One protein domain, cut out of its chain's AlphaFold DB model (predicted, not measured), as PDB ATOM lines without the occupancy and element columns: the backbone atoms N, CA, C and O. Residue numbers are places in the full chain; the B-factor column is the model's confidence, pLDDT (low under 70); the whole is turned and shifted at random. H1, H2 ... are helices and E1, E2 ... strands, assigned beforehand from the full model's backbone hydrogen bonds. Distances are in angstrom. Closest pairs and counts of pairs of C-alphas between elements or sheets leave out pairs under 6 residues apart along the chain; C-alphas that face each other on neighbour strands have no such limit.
ATOM      1  N   ARG A 123      94.402  72.170 158.339       66.19
ATOM      2  CA  ARG A 123      94.984  71.211 157.381       66.19
ATOM      3  C   ARG A 123      96.494  71.015 157.575       66.19
ATOM      4  O   ARG A 123      97.037  70.005 157.132       66.19
ATOM      5  N   TRP A 124      97.164  71.936 158.273       72.19
ATOM      6  CA  TRP A 124      98.576  71.839 158.651       72.19
ATOM      7  C   TRP A 124      98.712  71.691 160.172       72.19
ATOM      8  O   TRP A 124      99.116  72.639 160.853       72.19
ATOM      9  N   PRO A 125      98.383  70.511 160.737       70.19
ATOM     10  CA  PRO A 125      98.452  70.304 162.174       70.19
ATOM     11  C   PRO A 125      99.880  70.518 162.673       70.19
ATOM     12  O   PRO A 125     100.861  70.104 162.045       70.19
ATOM     13  N   ARG A 126      99.991  71.165 163.834       75.94
ATOM     14  CA  ARG A 126     101.282  71.459 164.449       75.94
ATOM     15  C   ARG A 126     102.005  70.159 164.788       75.94
ATOM     16  O   ARG A 126     101.471  69.320 165.511       75.94
ATOM     17  N   ALA A 127     103.224  70.009 164.283       80.06
ATOM     18  CA  ALA A 127     104.075  68.878 164.620       80.06
ATOM     19  C   ALA A 127     105.022  69.240 165.772       80.06
ATOM     20  O   ALA A 127     105.482  70.374 165.887       80.06
ATOM     21  N   THR A 128     105.322  68.260 166.626       79.38
ATOM     22  CA  THR A 128     106.283  68.417 167.723       79.38
ATOM     23  C   THR A 128     107.687  68.654 167.172       79.38
ATOM     24  O   THR A 128     108.121  67.948 166.257       79.38
ATOM     25  N   ARG A 129     108.404  69.624 167.749       81.62
ATOM     26  CA  ARG A 129     109.806  69.894 167.420       81.62
ATOM     27  C   ARG A 129     110.679  68.672 167.756       81.62
ATOM     28  O   ARG A 129     110.636  68.209 168.895       81.62
ATOM     29  N   PRO A 130     111.474  68.153 166.806       81.31
ATOM     30  CA  PRO A 130     112.462  67.113 167.094       81.31
ATOM     31  C   PRO A 130     113.608  67.648 167.968       81.31
ATOM     32  O   PRO A 130     114.036  68.787 167.780       81.31
ATOM     33  N   GLU A 131     114.132  66.820 168.878       74.19
ATOM     34  CA  GLU A 131     115.245  67.187 169.780       74.19
ATOM     35  C   GLU A 131     116.518  67.578 169.011       74.19
ATOM     36  O   GLU A 131     117.190  68.551 169.350       74.19
ATOM     37  N   GLU A 132     116.819  66.861 167.927       74.88
ATOM     38  CA  GLU A 132     117.935  67.149 167.030       74.88
ATOM     39  C   GLU A 132     117.399  67.520 165.647       74.88
ATOM     40  O   GLU A 132     117.107  66.647 164.831       74.88
ATOM     41  N   THR A 133     117.279  68.821 165.372       72.38
ATOM     42  CA  THR A 133     116.868  69.305 164.049       72.38
ATOM     43  C   THR A 133     118.020  69.953 163.285       72.38
ATOM     44  O   THR A 133     118.823  70.714 163.829       72.38
ATOM     45  N   GLN A 134     118.106  69.665 161.986       71.69
ATOM     46  CA  GLN A 134     119.050  70.332 161.079       71.69
ATOM     47  C   GLN A 134     118.489  71.626 160.476       71.69
ATOM     48  O   GLN A 134     119.214  72.347 159.782       71.69
ATOM     49  N   ALA A 135     117.204  71.912 160.700       76.62
ATOM     50  CA  ALA A 135     116.562  73.131 160.240       76.62
ATOM     51  C   ALA A 135     116.681  74.231 161.300       76.62
ATOM     52  O   ALA A 135     116.450  74.007 162.485       76.62
ATOM     53  N   VAL A 136     117.027  75.441 160.860       79.00
ATOM     54  CA  VAL A 136     117.105  76.618 161.735       79.00
ATOM     55  C   VAL A 136     116.023  77.601 161.314       79.00
ATOM     56  O   VAL A 136     116.064  78.102 160.187       79.00
ATOM     57  N   LEU A 137     115.068  77.850 162.208       80.50
ATOM     58  CA  LEU A 137     113.994  78.824 162.043       80.50
ATOM     59  C   LEU A 137     114.243  79.978 163.013       80.50
ATOM     60  O   LEU A 137     114.431  79.750 164.203       80.50
ATOM     61  N   VAL A 138     114.288  81.204 162.497       80.62
ATOM     62  CA  VAL A 138     114.498  82.422 163.288       80.62
ATOM     63  C   VAL A 138     113.448  83.441 162.881       80.62
ATOM     64  O   VAL A 138     113.368  83.794 161.700       80.62
ATOM     65  N   ASP A 139     112.655  83.912 163.842       74.25
ATOM     66  CA  ASP A 139     111.726  85.011 163.591       74.25
ATOM     67  C   ASP A 139     112.489  86.328 163.475       74.25
ATOM     68  O   ASP A 139     113.504  86.552 164.139       74.25
ATOM     69  N   SER A 140     112.011  87.223 162.624       71.69
ATOM     70  CA  SER A 140     112.576  88.561 162.507       71.69
ATOM     71  C   SER A 140     111.497  89.573 162.169       71.69
ATOM     72  O   SER A 140     110.454  89.246 161.614       71.69
ATOM     73  N   ILE A 141     111.805  90.850 162.389       70.50
ATOM     74  CA  ILE A 141     110.935  91.973 162.006       70.50
ATOM     75  C   ILE A 141     110.606  91.941 160.496       70.50
ATOM     76  O   ILE A 141     109.555  92.414 160.072       70.50
ATOM     77  N   SER A 142     111.494  91.370 159.674       67.06
ATOM     78  CA  SER A 142     111.302  91.210 158.226       67.06
ATOM     79  C   SER A 142     110.566  89.930 157.806       67.06
ATOM     80  O   SER A 142     110.319  89.751 156.612       67.06
ATOM     81  N   GLY A 143     110.218  89.057 158.754       72.69
ATOM     82  CA  GLY A 143     109.587  87.759 158.526       72.69
ATOM     83  C   GLY A 143     110.439  86.575 158.990       72.69
ATOM     84  O   GLY A 143     111.484  86.738 159.620       72.69
ATOM     85  N   LEU A 144     110.008  85.367 158.633       79.00
ATOM     86  CA  LEU A 144     110.635  84.118 159.055       79.00
ATOM     87  C   LEU A 144     111.885  83.810 158.230       79.00
ATOM     88  O   LEU A 144     111.804  83.624 157.015       79.00
ATOM     89  N   HIS A 145     113.025  83.650 158.895       81.81
ATOM     90  CA  HIS A 145     114.234  83.095 158.301       81.81
ATOM     91  C   HIS A 145     114.297  81.583 158.515       81.81
ATOM     92  O   HIS A 145     114.455  81.112 159.636       81.81
ATOM     93  N   VAL A 146     114.259  80.822 157.426       82.00
ATOM     94  CA  VAL A 146     114.405  79.365 157.412       82.00
ATOM     95  C   VAL A 146     115.725  78.997 156.748       82.00
ATOM     96  O   VAL A 146     115.980  79.376 155.608       82.00
ATOM     97  N   THR A 147     116.576  78.234 157.421       78.94
ATOM     98  CA  THR A 147     117.780  77.652 156.814       78.94
ATOM     99  C   THR A 147     117.601  76.150 156.692       78.94
ATOM    100  O   THR A 147     117.447  75.467 157.701       78.94
ATOM    101  N   LEU A 148     117.616  75.646 155.451       76.19
ATOM    102  CA  LEU A 148     117.320  74.245 155.144       76.19
ATOM    103  C   LEU A 148     118.510  73.537 154.482       76.19
ATOM    104  O   LEU A 148     119.147  74.108 153.586       76.19
ATOM    105  N   PRO A 149     118.787  72.267 154.829       66.69
ATOM    106  CA  PRO A 149     119.758  71.438 154.124       66.69
ATOM    107  C   PRO A 149     119.191  70.990 152.765       66.69
ATOM    108  O   PRO A 149     118.648  69.899 152.607       66.69
ATOM    109  N   SER A 150     119.278  71.852 151.750       67.56
ATOM    110  CA  SER A 150     118.765  71.507 150.420       67.56
ATOM    111  C   SER A 150     119.675  70.526 149.664       67.56
ATOM    112  O   SER A 150     120.902  70.604 149.756       67.56
ATOM    113  N   LYS A 151     119.077  69.656 148.843       69.38
ATOM    114  CA  LYS A 151     119.781  68.725 147.951       69.38
ATOM    115  C   LYS A 151     120.474  69.472 146.825       69.38
ATOM    116  O   LYS A 151     119.899  70.361 146.207       69.38
ATOM    117  N   MET A 152     121.680  69.025 146.499       68.62
ATOM    118  CA  MET A 152     122.343  69.373 145.246       68.62
ATOM    119  C   MET A 152     122.029  68.301 144.199       68.62
ATOM    120  O   MET A 152     121.980  67.112 144.521       68.62
ATOM    121  N   ASN A 153     121.820  68.714 142.950       69.94
ATOM    122  CA  ASN A 153     121.427  67.815 141.868       69.94
ATOM    123  C   ASN A 153     122.481  66.705 141.657       69.94
ATOM    124  O   ASN A 153     123.644  66.979 141.356       69.94
ATOM    125  N   ASP A 221     123.677  75.252 143.345       67.69
ATOM    126  CA  ASP A 221     123.101  75.958 144.479       67.69
ATOM    127  C   ASP A 221     122.479  74.957 145.462       67.69
ATOM    128  O   ASP A 221     121.624  74.141 145.108       67.69
ATOM    129  N   HIS A 222     122.920  75.001 146.718       69.50
ATOM    130  CA  HIS A 222     122.333  74.215 147.796       69.50
ATOM    131  C   HIS A 222     122.466  74.915 149.156       69.50
ATOM    132  O   HIS A 222     123.085  75.972 149.251       69.50
ATOM    133  N   ARG A 223     121.848  74.353 150.207       64.88
ATOM    134  CA  ARG A 223     121.664  74.984 151.528       64.88
ATOM    135  C   ARG A 223     121.044  76.378 151.426       64.88
ATOM    136  O   ARG A 223     121.658  77.392 151.755       64.88
ATOM    137  N   HIS A 224     119.820  76.399 150.915       72.69
ATOM    138  CA  HIS A 224     119.054  77.624 150.749       72.69
ATOM    139  C   HIS A 224     118.659  78.193 152.119       72.69
ATOM    140  O   HIS A 224     118.121  77.483 152.969       72.69
ATOM    141  N   SER A 225     118.912  79.486 152.308       77.94
ATOM    142  CA  SER A 225     118.256  80.283 153.342       77.94
ATOM    143  C   SER A 225     117.066  80.991 152.704       77.94
ATOM    144  O   SER A 225     117.198  81.601 151.645       77.94
ATOM    145  N   ILE A 226     115.893  80.863 153.303       82.31
ATOM    146  CA  ILE A 226     114.629  81.366 152.787       82.31
ATOM    147  C   ILE A 226     114.093  82.359 153.806       82.31
ATOM    148  O   ILE A 226     113.918  82.013 154.966       82.31
ATOM    149  N   LEU A 227     113.863  83.594 153.385       83.31
ATOM    150  CA  LEU A 227     113.166  84.607 154.164       83.31
ATOM    151  C   LEU A 227     111.731  84.696 153.651       83.31
ATOM    152  O   LEU A 227     111.522  85.039 152.488       83.31
ATOM    153  N   ILE A 228     110.763  84.387 154.503       81.50
ATOM    154  CA  ILE A 228     109.334  84.465 154.209       81.50
ATOM    155  C   ILE A 228     108.794  85.713 154.904       81.50
ATOM    156  O   ILE A 228     108.612  85.725 156.119       81.50
ATOM    157  N   GLY A 229     108.588  86.779 154.133       78.38
ATOM    158  CA  GLY A 229     107.930  88.002 154.585       78.38
ATOM    159  C   GLY A 229     106.441  88.013 154.232       78.38
ATOM    160  O   GLY A 229     105.932  87.122 153.555       78.38
ATOM    161  N   SER A 230     105.738  89.074 154.632       73.25
ATOM    162  CA  SER A 230     104.293  89.225 154.385       73.25
ATOM    163  C   SER A 230     103.922  89.388 152.904       73.25
ATOM    164  O   SER A 230     102.829  89.003 152.494       73.25
ATOM    165  N   LEU A 231     104.824  89.956 152.095       77.00
ATOM    166  CA  LEU A 231     104.587  90.279 150.680       77.00
ATOM    167  C   LEU A 231     105.520  89.538 149.713       77.00
ATOM    168  O   LEU A 231     105.262  89.499 148.507       77.00
ATOM    169  N   PHE A 232     106.606  88.950 150.211       82.25
ATOM    170  CA  PHE A 232     107.619  88.317 149.374       82.25
ATOM    171  C   PHE A 232     108.285  87.134 150.067       82.25
ATOM    172  O   PHE A 232     108.374  87.072 151.289       82.25
ATOM    173  N   VAL A 233     108.844  86.246 149.252       82.56
ATOM    174  CA  VAL A 233     109.746  85.180 149.674       82.56
ATOM    175  C   VAL A 233     111.100  85.415 149.021       82.56
ATOM    176  O   VAL A 233     111.206  85.496 147.799       82.56
ATOM    177  N   GLN A 234     112.152  85.547 149.821       85.19
ATOM    178  CA  GLN A 234     113.518  85.688 149.334       85.19
ATOM    179  C   GLN A 234     114.290  84.390 149.555       85.19
ATOM    180  O   GLN A 234     114.445  83.927 150.675       85.19
ATOM    181  N   VAL A 235     114.842  83.838 148.481       82.69
ATOM    182  CA  VAL A 235     115.686  82.648 148.494       82.69
ATOM    183  C   VAL A 235     117.140  83.067 148.323       82.69
ATOM    184  O   VAL A 235     117.501  83.716 147.343       82.69
ATOM    185  N   ARG A 236     117.991  82.671 149.264       82.88
ATOM    186  CA  ARG A 236     119.445  82.860 149.265       82.88
ATOM    187  C   ARG A 236     120.124  81.500 149.111       82.88
ATOM    188  O   ARG A 236     120.287  80.792 150.108       82.88
ATOM    189  N   PRO A 237     120.501  81.108 147.887       76.12
ATOM    190  CA  PRO A 237     121.281  79.901 147.681       76.12
ATOM    191  C   PRO A 237     122.735  80.086 148.131       76.12
ATOM    192  O   PRO A 237     123.243  81.211 148.186       76.12
ATOM    193  N   ARG A 238     123.433  78.977 148.401       71.75
ATOM    194  CA  ARG A 238     124.896  78.956 148.505       71.75
ATOM    195  C   ARG A 238     125.489  78.086 147.402       71.75
ATOM    196  O   ARG A 238     125.176  76.899 147.292       71.75
ATOM    197  N   PHE A 239     126.401  78.656 146.627       68.06
ATOM    198  CA  PHE A 239     127.208  77.928 145.664       68.06
ATOM    199  C   PHE A 239     128.218  77.043 146.403       68.06
ATOM    200  O   PHE A 239     129.016  77.522 147.216       68.06
ATOM    201  N   LEU A 240     128.156  75.733 146.144       66.19
ATOM    202  CA  LEU A 240     129.008  74.718 146.776       66.19
ATOM    203  C   LEU A 240     129.026  74.765 148.319       66.19
ATOM    204  O   LEU A 240     129.997  74.330 148.927       66.19
ATOM    205  N   ASN A 241     127.979  75.302 148.962       64.94
ATOM    206  CA  ASN A 241     127.928  75.565 150.411       64.94
ATOM    207  C   ASN A 241     128.991  76.563 150.936       64.94
ATOM    208  O   ASN A 241     129.030  76.845 152.132       64.94
ATOM    209  N   VAL A 242     129.813  77.158 150.069       67.38
ATOM    210  CA  VAL A 242     130.894  78.069 150.478       67.38
ATOM    211  C   VAL A 242     130.547  79.517 150.158       67.38
ATOM    212  O   VAL A 242     130.688  80.387 151.014       67.38
ATOM    213  N   PHE A 243     130.061  79.786 148.946       69.62
ATOM    214  CA  PHE A 243     129.883  81.155 148.473       69.62
ATOM    215  C   PHE A 243     128.405  81.543 148.454       69.62
ATOM    216  O   PHE A 243     127.587  80.789 147.927       69.62
ATOM    217  N   PRO A 244     128.023  82.706 149.006       69.06
ATOM    218  CA  PRO A 244     126.657  83.189 148.885       69.06
ATOM    219  C   PRO A 244     126.347  83.492 147.413       69.06
ATOM    220  O   PRO A 244     127.058  84.257 146.762       69.06
ATOM    221  N   SER A 245     125.280  82.890 146.891       72.06
ATOM    222  CA  SER A 245     124.757  83.197 145.559       72.06
ATOM    223  C   SER A 245     123.849  84.430 145.627       72.06
ATOM    224  O   SER A 245     123.401  84.841 146.704       72.06
ATOM    225  N   ARG A 246     123.558  85.049 144.474       73.81
ATOM    226  CA  ARG A 246     122.654  86.210 144.432       73.81
ATOM    227  C   ARG A 246     121.270  85.822 144.979       73.81
ATOM    228  O   ARG A 246     120.703  84.841 144.492       73.81
ATOM    229  N   PRO A 247     120.713  86.578 145.946       80.44
ATOM    230  CA  PRO A 247     119.358  86.343 146.417       80.44
ATOM    231  C   PRO A 247     118.364  86.497 145.270       80.44
ATOM    232  O   PRO A 247     118.461  87.432 144.474       80.44
ATOM    233  N   ARG A 248     117.379  85.607 145.223       80.69
ATOM    234  CA  ARG A 248     116.218  85.712 144.340       80.69
ATOM    235  C   ARG A 248     115.006  86.062 145.184       80.69
ATOM    236  O   ARG A 248     114.806  85.463 146.235       80.69
ATOM    237  N   GLN A 249     114.224  87.039 144.747       84.44
ATOM    238  CA  GLN A 249     113.006  87.452 145.433       84.44
ATOM    239  C   GLN A 249     111.803  87.088 144.572       84.44
ATOM    240  O   GLN A 249     111.786  87.357 143.372       84.44
ATOM    241  N   TYR A 250     110.815  86.479 145.207       82.88
ATOM    242  CA  TYR A 250     109.553  86.066 144.617       82.88
ATOM    243  C   TYR A 250     108.423  86.794 145.346       82.88
ATOM    244  O   TYR A 250     108.511  86.962 146.564       82.88
ATOM    245  N   PRO A 251     107.362  87.238 144.656       80.75
ATOM    246  CA  PRO A 251     106.168  87.705 145.347       80.75
ATOM    247  C   PRO A 251     105.545  86.537 146.122       80.75
ATOM    248  O   PRO A 251     105.647  85.389 145.690       80.75
ATOM    249  N   ILE A 252     104.895  86.811 147.255       76.88
ATOM    250  CA  ILE A 252     104.319  85.757 148.111       76.88
ATOM    251  C   ILE A 252     103.307  84.878 147.357       76.88
ATOM    252  O   ILE A 252     103.287  83.671 147.550       76.88
ATOM    253  N   GLY A 253     102.565  85.443 146.396       70.31
ATOM    254  CA  GLY A 253     101.656  84.689 145.520       70.31
ATOM    255  C   GLY A 253     102.347  83.728 144.540       70.31
ATOM    256  O   GLY A 253     101.684  82.952 143.866       70.31
ATOM    257  N   SER A 254     103.679  83.750 144.434       72.00
ATOM    258  CA  SER A 254     104.438  82.711 143.721       72.00
ATOM    259  C   SER A 254     104.728  81.484 144.588       72.00
ATOM    260  O   SER A 254     105.351  80.549 144.095       72.00
ATOM    261  N   PHE A 255     104.326  81.467 145.858       75.06
ATOM    262  CA  PHE A 255     104.442  80.296 146.718       75.06
ATOM    263  C   PHE A 255     103.374  79.266 146.327       75.06
ATOM    264  O   PHE A 255     102.198  79.435 146.633       75.06
ATOM    265  N   ARG A 256     103.794  78.242 145.580       68.44
ATOM    266  CA  ARG A 256     102.901  77.277 144.918       68.44
ATOM    267  C   ARG A 256     102.819  75.928 145.617       68.44
ATOM    268  O   ARG A 256     101.927  75.163 145.296       68.44
ATOM    269  N   ASP A 257     103.780  75.595 146.474       71.06
ATOM    270  CA  ASP A 257     103.827  74.280 147.119       71.06
ATOM    271  C   ASP A 257     104.680  74.302 148.389       71.06
ATOM    272  O   ASP A 257     105.744  74.939 148.424       71.06
ATOM    273  N   LEU A 258     104.224  73.555 149.391       75.81
ATOM    274  CA  LEU A 258     104.885  73.303 150.666       75.81
ATOM    275  C   LEU A 258     104.442  71.932 151.161       75.81
ATOM    276  O   LEU A 258     103.336  71.793 151.679       75.81
ATOM    277  N   ASP A 259     105.317  70.937 151.032       70.06
ATOM    278  CA  ASP A 259     104.943  69.568 151.378       70.06
ATOM    279  C   ASP A 259     106.119  68.712 151.875       70.06
ATOM    280  O   ASP A 259     107.302  68.972 151.603       70.06
ATOM    281  N   VAL A 260     105.771  67.658 152.612       69.19
ATOM    282  CA  VAL A 260     106.650  66.571 153.023       69.19
ATOM    283  C   VAL A 260     106.522  65.431 152.019       69.19
ATOM    284  O   VAL A 260     105.535  64.711 151.959       69.19
ATOM    285  N   THR A 261     107.587  65.198 151.263       67.31
ATOM    286  CA  THR A 261     107.683  64.089 150.314       67.31
ATOM    287  C   THR A 261     107.467  62.729 150.992       67.31
ATOM    288  O   THR A 261     107.860  62.521 152.140       67.31
ATOM    289  N   SER A 262     106.990  61.739 150.234       56.78
ATOM    290  CA  SER A 262     106.791  60.349 150.694       56.78
ATOM    291  C   SER A 262     108.046  59.657 151.247       56.78
ATOM    292  O   SER A 262     107.960  58.658 151.958       56.78
ATOM    293  N   LYS A 263     109.237  60.192 150.955       61.34
ATOM    294  CA  LYS A 263     110.519  59.721 151.508       61.34
ATOM    295  C   LYS A 263     110.920  60.431 152.807       61.34
ATOM    296  O   LYS A 263     112.032  60.225 153.280       61.34
ATOM    297  N   GLY A 264     110.060  61.295 153.343       61.72
ATOM    298  CA  GLY A 264     110.293  62.080 154.553       61.72
ATOM    299  C   GLY A 264     111.075  63.380 154.350       61.72
ATOM    300  O   GLY A 264     111.262  64.105 155.318       61.72
ATOM    301  N   GLY A 265     111.520  63.702 153.131       70.56
ATOM    302  CA  GLY A 265     112.154  64.993 152.826       70.56
ATOM    303  C   GLY A 265     111.128  66.102 152.597       70.56
ATOM    304  O   GLY A 265     109.951  65.813 152.425       70.56
ATOM    305  N   MET A 266     111.569  67.351 152.516       77.31
ATOM    306  CA  MET A 266     110.692  68.514 152.323       77.31
ATOM    307  C   MET A 266     110.873  69.114 150.926       77.31
ATOM    308  O   MET A 266     111.995  69.170 150.411       77.31
ATOM    309  N   THR A 267     109.793  69.598 150.318       74.56
ATOM    310  CA  THR A 267     109.827  70.340 149.055       74.56
ATOM    311  C   THR A 267     109.091  71.667 149.144       74.56
ATOM    312  O   THR A 267     108.031  71.764 149.747       74.56
ATOM    313  N   LEU A 268     109.676  72.682 148.509       76.75
ATOM    314  CA  LEU A 268     109.105  74.016 148.337       76.75
ATOM    315  C   LEU A 268     109.058  74.353 146.851       76.75
ATOM    316  O   LEU A 268     110.042  74.105 146.140       76.75
ATOM    317  N   LEU A 269     107.968  74.965 146.394       73.75
ATOM    318  CA  LEU A 269     107.846  75.481 145.031       73.75
ATOM    319  C   LEU A 269     107.575  76.986 145.046       73.75
ATOM    320  O   LEU A 269     106.567  77.456 145.568       73.75
ATOM    321  N   LEU A 270     108.491  77.740 144.440       74.81
ATOM    322  CA  LEU A 270     108.456  79.196 144.342       74.81
ATOM    323  C   LEU A 270     108.491  79.589 142.864       74.81
ATOM    324  O   LEU A 270     109.542  79.556 142.217       74.81
ATOM    325  N   GLY A 271     107.329  79.904 142.295       68.81
ATOM    326  CA  GLY A 271     107.144  80.043 140.855       68.81
ATOM    327  C   GLY A 271     107.551  78.748 140.151       68.81
ATOM    328  O   GLY A 271     106.974  77.695 140.396       68.81
ATOM    329  N   ASN A 272     108.603  78.809 139.332       65.44
ATOM    330  CA  ASN A 272     109.159  77.635 138.647       65.44
ATOM    331  C   ASN A 272     110.346  76.993 139.392       65.44
ATOM    332  O   ASN A 272     110.924  76.020 138.906       65.44
ATOM    333  N   GLN A 273     110.760  77.540 140.539       68.38
ATOM    334  CA  GLN A 273     111.909  77.042 141.294       68.38
ATOM    335  C   GLN A 273     111.466  76.046 142.367       68.38
ATOM    336  O   GLN A 273     110.811  76.414 143.339       68.38
ATOM    337  N   ARG A 274     111.893  74.788 142.216       72.19
ATOM    338  CA  ARG A 274     111.711  73.738 143.222       72.19
ATOM    339  C   ARG A 274     112.943  73.623 144.111       72.19
ATOM    340  O   ARG A 274     114.047  73.421 143.609       72.19
ATOM    341  N   ILE A 275     112.747  73.693 145.422       73.56
ATOM    342  CA  ILE A 275     113.788  73.473 146.427       73.56
ATOM    343  C   ILE A 275     113.449  72.184 147.167       73.56
ATOM    344  O   ILE A 275     112.447  72.109 147.870       73.56
ATOM    345  N   SER A 276     114.277  71.156 146.995       73.81
ATOM    346  CA  SER A 276     114.154  69.887 147.718       73.81
ATOM    347  C   SER A 276     115.163  69.827 148.859       73.81
ATOM    348  O   SER A 276     116.336  70.129 148.646       73.81
ATOM    349  N   CYS A 277     114.733  69.397 150.041       74.50
ATOM    350  CA  CYS A 277     115.548  69.330 151.252       74.50
ATOM    351  C   CYS A 277     115.728  67.895 151.758       74.50
ATOM    352  O   CYS A 277     114.821  67.066 151.663       74.50
ATOM    353  N   GLU A 278     116.930  67.604 152.263       70.44
ATOM    354  CA  GLU A 278     117.262  66.382 153.008       70.44
ATOM    355  C   GLU A 278     116.994  66.627 154.478       70.44
ATOM    356  O   GLU A 278     117.894  66.956 155.239       70.44
ATOM    357  N   LEU A 279     115.731  66.500 154.852       73.06
ATOM    358  CA  LEU A 279     115.309  66.468 156.240       73.06
ATOM    359  C   LEU A 279     114.720  65.090 156.535       73.06
ATOM    360  O   LEU A 279     114.230  64.411 155.625       73.06
ATOM    361  N   PHE A 280     114.796  64.668 157.794       75.94
ATOM    362  CA  PHE A 280     114.060  63.498 158.254       75.94
ATOM    363  C   PHE A 280     112.558  63.798 158.270       75.94
ATOM    364  O   PHE A 280     112.145  64.953 158.335       75.94
ATOM    365  N   ALA A 281     111.719  62.759 158.241       75.50
ATOM    366  CA  ALA A 281     110.265  62.933 158.174       75.50
ATOM    367  C   ALA A 281     109.709  63.805 159.313       75.50
ATOM    368  O   ALA A 281     108.823  64.622 159.074       75.50
ATOM    369  N   ALA A 282     110.237  63.648 160.530       76.69
ATOM    370  CA  ALA A 282     109.838  64.448 161.685       76.69
ATOM    371  C   ALA A 282     110.236  65.927 161.524       76.69
ATOM    372  O   ALA A 282     109.382  66.797 161.671       76.69
ATOM    373  N   ASP A 283     111.483  66.196 161.120       80.62
ATOM    374  CA  ASP A 283     111.971  67.550 160.826       80.62
ATOM    375  C   ASP A 283     111.145  68.220 159.729       80.62
ATOM    376  O   ASP A 283     110.694  69.348 159.890       80.62
ATOM    377  N   SER A 284     110.912  67.522 158.616       79.69
ATOM    378  CA  SER A 284     110.149  68.052 157.486       79.69
ATOM    379  C   SER A 284     108.734  68.450 157.901       79.69
ATOM    380  O   SER A 284     108.278  69.528 157.534       79.69
ATOM    381  N   ARG A 285     108.050  67.609 158.689       80.06
ATOM    382  CA  ARG A 285     106.700  67.901 159.201       80.06
ATOM    383  C   ARG A 285     106.701  69.104 160.136       80.06
ATOM    384  O   ARG A 285     105.852  69.976 159.986       80.06
ATOM    385  N   TRP A 286     107.664  69.169 161.055       83.88
ATOM    386  CA  TRP A 286     107.819  70.306 161.960       83.88
ATOM    387  C   TRP A 286     108.048  71.613 161.196       83.88
ATOM    388  O   TRP A 286     107.275  72.556 161.363       83.88
ATOM    389  N   VAL A 287     109.018  71.645 160.279       82.94
ATOM    390  CA  VAL A 287     109.327  72.829 159.463       82.94
ATOM    391  C   VAL A 287     108.125  73.272 158.628       82.94
ATOM    392  O   VAL A 287     107.817  74.461 158.589       82.94
ATOM    393  N   VAL A 288     107.439  72.336 157.963       83.12
ATOM    394  CA  VAL A 288     106.230  72.636 157.179       83.12
ATOM    395  C   VAL A 288     105.147  73.242 158.071       83.12
ATOM    396  O   VAL A 288     104.568  74.263 157.704       83.12
ATOM    397  N   SER A 289     104.923  72.669 159.258       81.00
ATOM    398  CA  SER A 289     103.920  73.177 160.195       81.00
ATOM    399  C   SER A 289     104.252  74.581 160.716       81.00
ATOM    400  O   SER A 289     103.365  75.427 160.774       81.00
ATOM    401  N   GLU A 290     105.520  74.884 161.011       83.38
ATOM    402  CA  GLU A 290     105.923  76.221 161.473       83.38
ATOM    403  C   GLU A 290     105.849  77.274 160.359       83.38
ATOM    404  O   GLU A 290     105.403  78.395 160.597       83.38
ATOM    405  N   ILE A 291     106.207  76.913 159.121       82.06
ATOM    406  CA  ILE A 291     106.027  77.803 157.965       82.06
ATOM    407  C   ILE A 291     104.541  78.120 157.763       82.06
ATOM    408  O   ILE A 291     104.185  79.292 157.622       82.06
ATOM    409  N   ALA A 292     103.673  77.102 157.774       79.94
ATOM    410  CA  ALA A 292     102.232  77.287 157.615       79.94
ATOM    411  C   ALA A 292     101.661  78.189 158.720       79.94
ATOM    412  O   ALA A 292     100.932  79.141 158.447       79.94
ATOM    413  N   ARG A 293     102.074  77.961 159.966       79.50
ATOM    414  CA  ARG A 293     101.623  78.735 161.124       79.50
ATOM    415  C   ARG A 293     101.990  80.218 161.044       79.50
ATOM    416  O   ARG A 293     101.199  81.069 161.433       79.50
ATOM    417  N   ILE A 294     103.168  80.550 160.527       77.81
ATOM    418  CA  ILE A 294     103.577  81.954 160.365       77.81
ATOM    419  C   ILE A 294     102.829  82.612 159.208       77.81
ATOM    420  O   ILE A 294     102.405  83.763 159.314       77.81
ATOM    421  N   ILE A 295     102.601  81.879 158.117       78.12
ATOM    422  CA  ILE A 295     101.802  82.365 156.985       78.12
ATOM    423  C   ILE A 295     100.350  82.652 157.410       78.12
ATOM    424  O   ILE A 295      99.759  83.621 156.919       78.12
ATOM    425  N   SER A 296      99.791  81.864 158.335       76.19
ATOM    426  CA  SER A 296      98.457  82.086 158.909       76.19
ATOM    427  C   SER A 296      98.412  83.164 160.005       76.19
ATOM    428  O   SER A 296      97.325  83.524 160.453       76.19
ATOM    429  N   GLY A 297      99.556  83.750 160.385       71.19
ATOM    430  CA  GLY A 297      99.641  84.876 161.324       71.19
ATOM    431  C   GLY A 297      99.996  84.511 162.772       71.19
ATOM    432  O   GLY A 297      99.846  85.350 163.657       71.19
TER     433      GLY A 297
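What this domain is: This is residues 123 to 153 and 221 to 297 of the 303 residues of an uncharacterized protein of Euryarchaeota archaeon (UniProt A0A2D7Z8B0). Two antiparallel sheets, E1 E2 E3 E4 E5 and E6 E7 E8 in those orders, lie partly face to face as a sandwich with their strands crossed, and the helix H1 fills the open side between E2 and E6. The turn from E5 to E6 joins the sheets, and residues 123 to 135 lead in with no named element. The printed part has 108 residues, with eight named strands and then one named helix, a mixed class; it is compact, with a radius of gyration of the C-alphas of 12.9 A and spans of 33 by 29 by 24 A.

Where its parts are: Find C-alpha 136 at (117.105, 76.618, 161.735), where E1, residues 136 to 138, begins; E2, residues 144 to 147, follows. Beyond the cut, E3, residues 221 to 228, spans 18.9 A and bends by 51 degrees at residue 224. E4, residues 232 to 239, runs 22.5 A. Next come E5, residues 248 to 251, E6, residues 255 to 260, E7, residues 266 to 270, and E8, residues 273 to 277. H1, residues 281 to 295, runs 21.2 A to C-alpha 295 at (101.802, 82.365, 156.985).

How they stand to each other: Look within hydrogen-bond range for N 138 and O 145, 2.9 A, in the hairpin E1 and E2, and N 236 and O 225, 2.7 A, in the hairpin E3 and E4. E3 E4 E5 and E6 E7 E8 are meanders, each strand the antiparallel neighbour of the one before. The sheets' facing parts are 9.8 A centre to centre, their strands at 64 degrees. H1 is on one face of E6 E7 E8, two layers, at a height over the sheet of 8.5 A; its closest C-alphas to E6 are Ser 284 and Val 260, 5.9 A. H1 is also on the larger sheet; the closest C-alphas of H1 and E2, Ile 294 and Leu 144, are 7.5 A apart. In H1 every O i to N i+4 pair is within hydrogen-bond range.

The domain as a whole: Residues 154 to 220 are not printed; C-alphas 153 and 221 are 8.7 A apart across this cut. Of the links printed whole, none is long. The mean pLDDT of the printed part is 74.8, and 25 residues are under 70, among them 239 to 244 and 260 to 264.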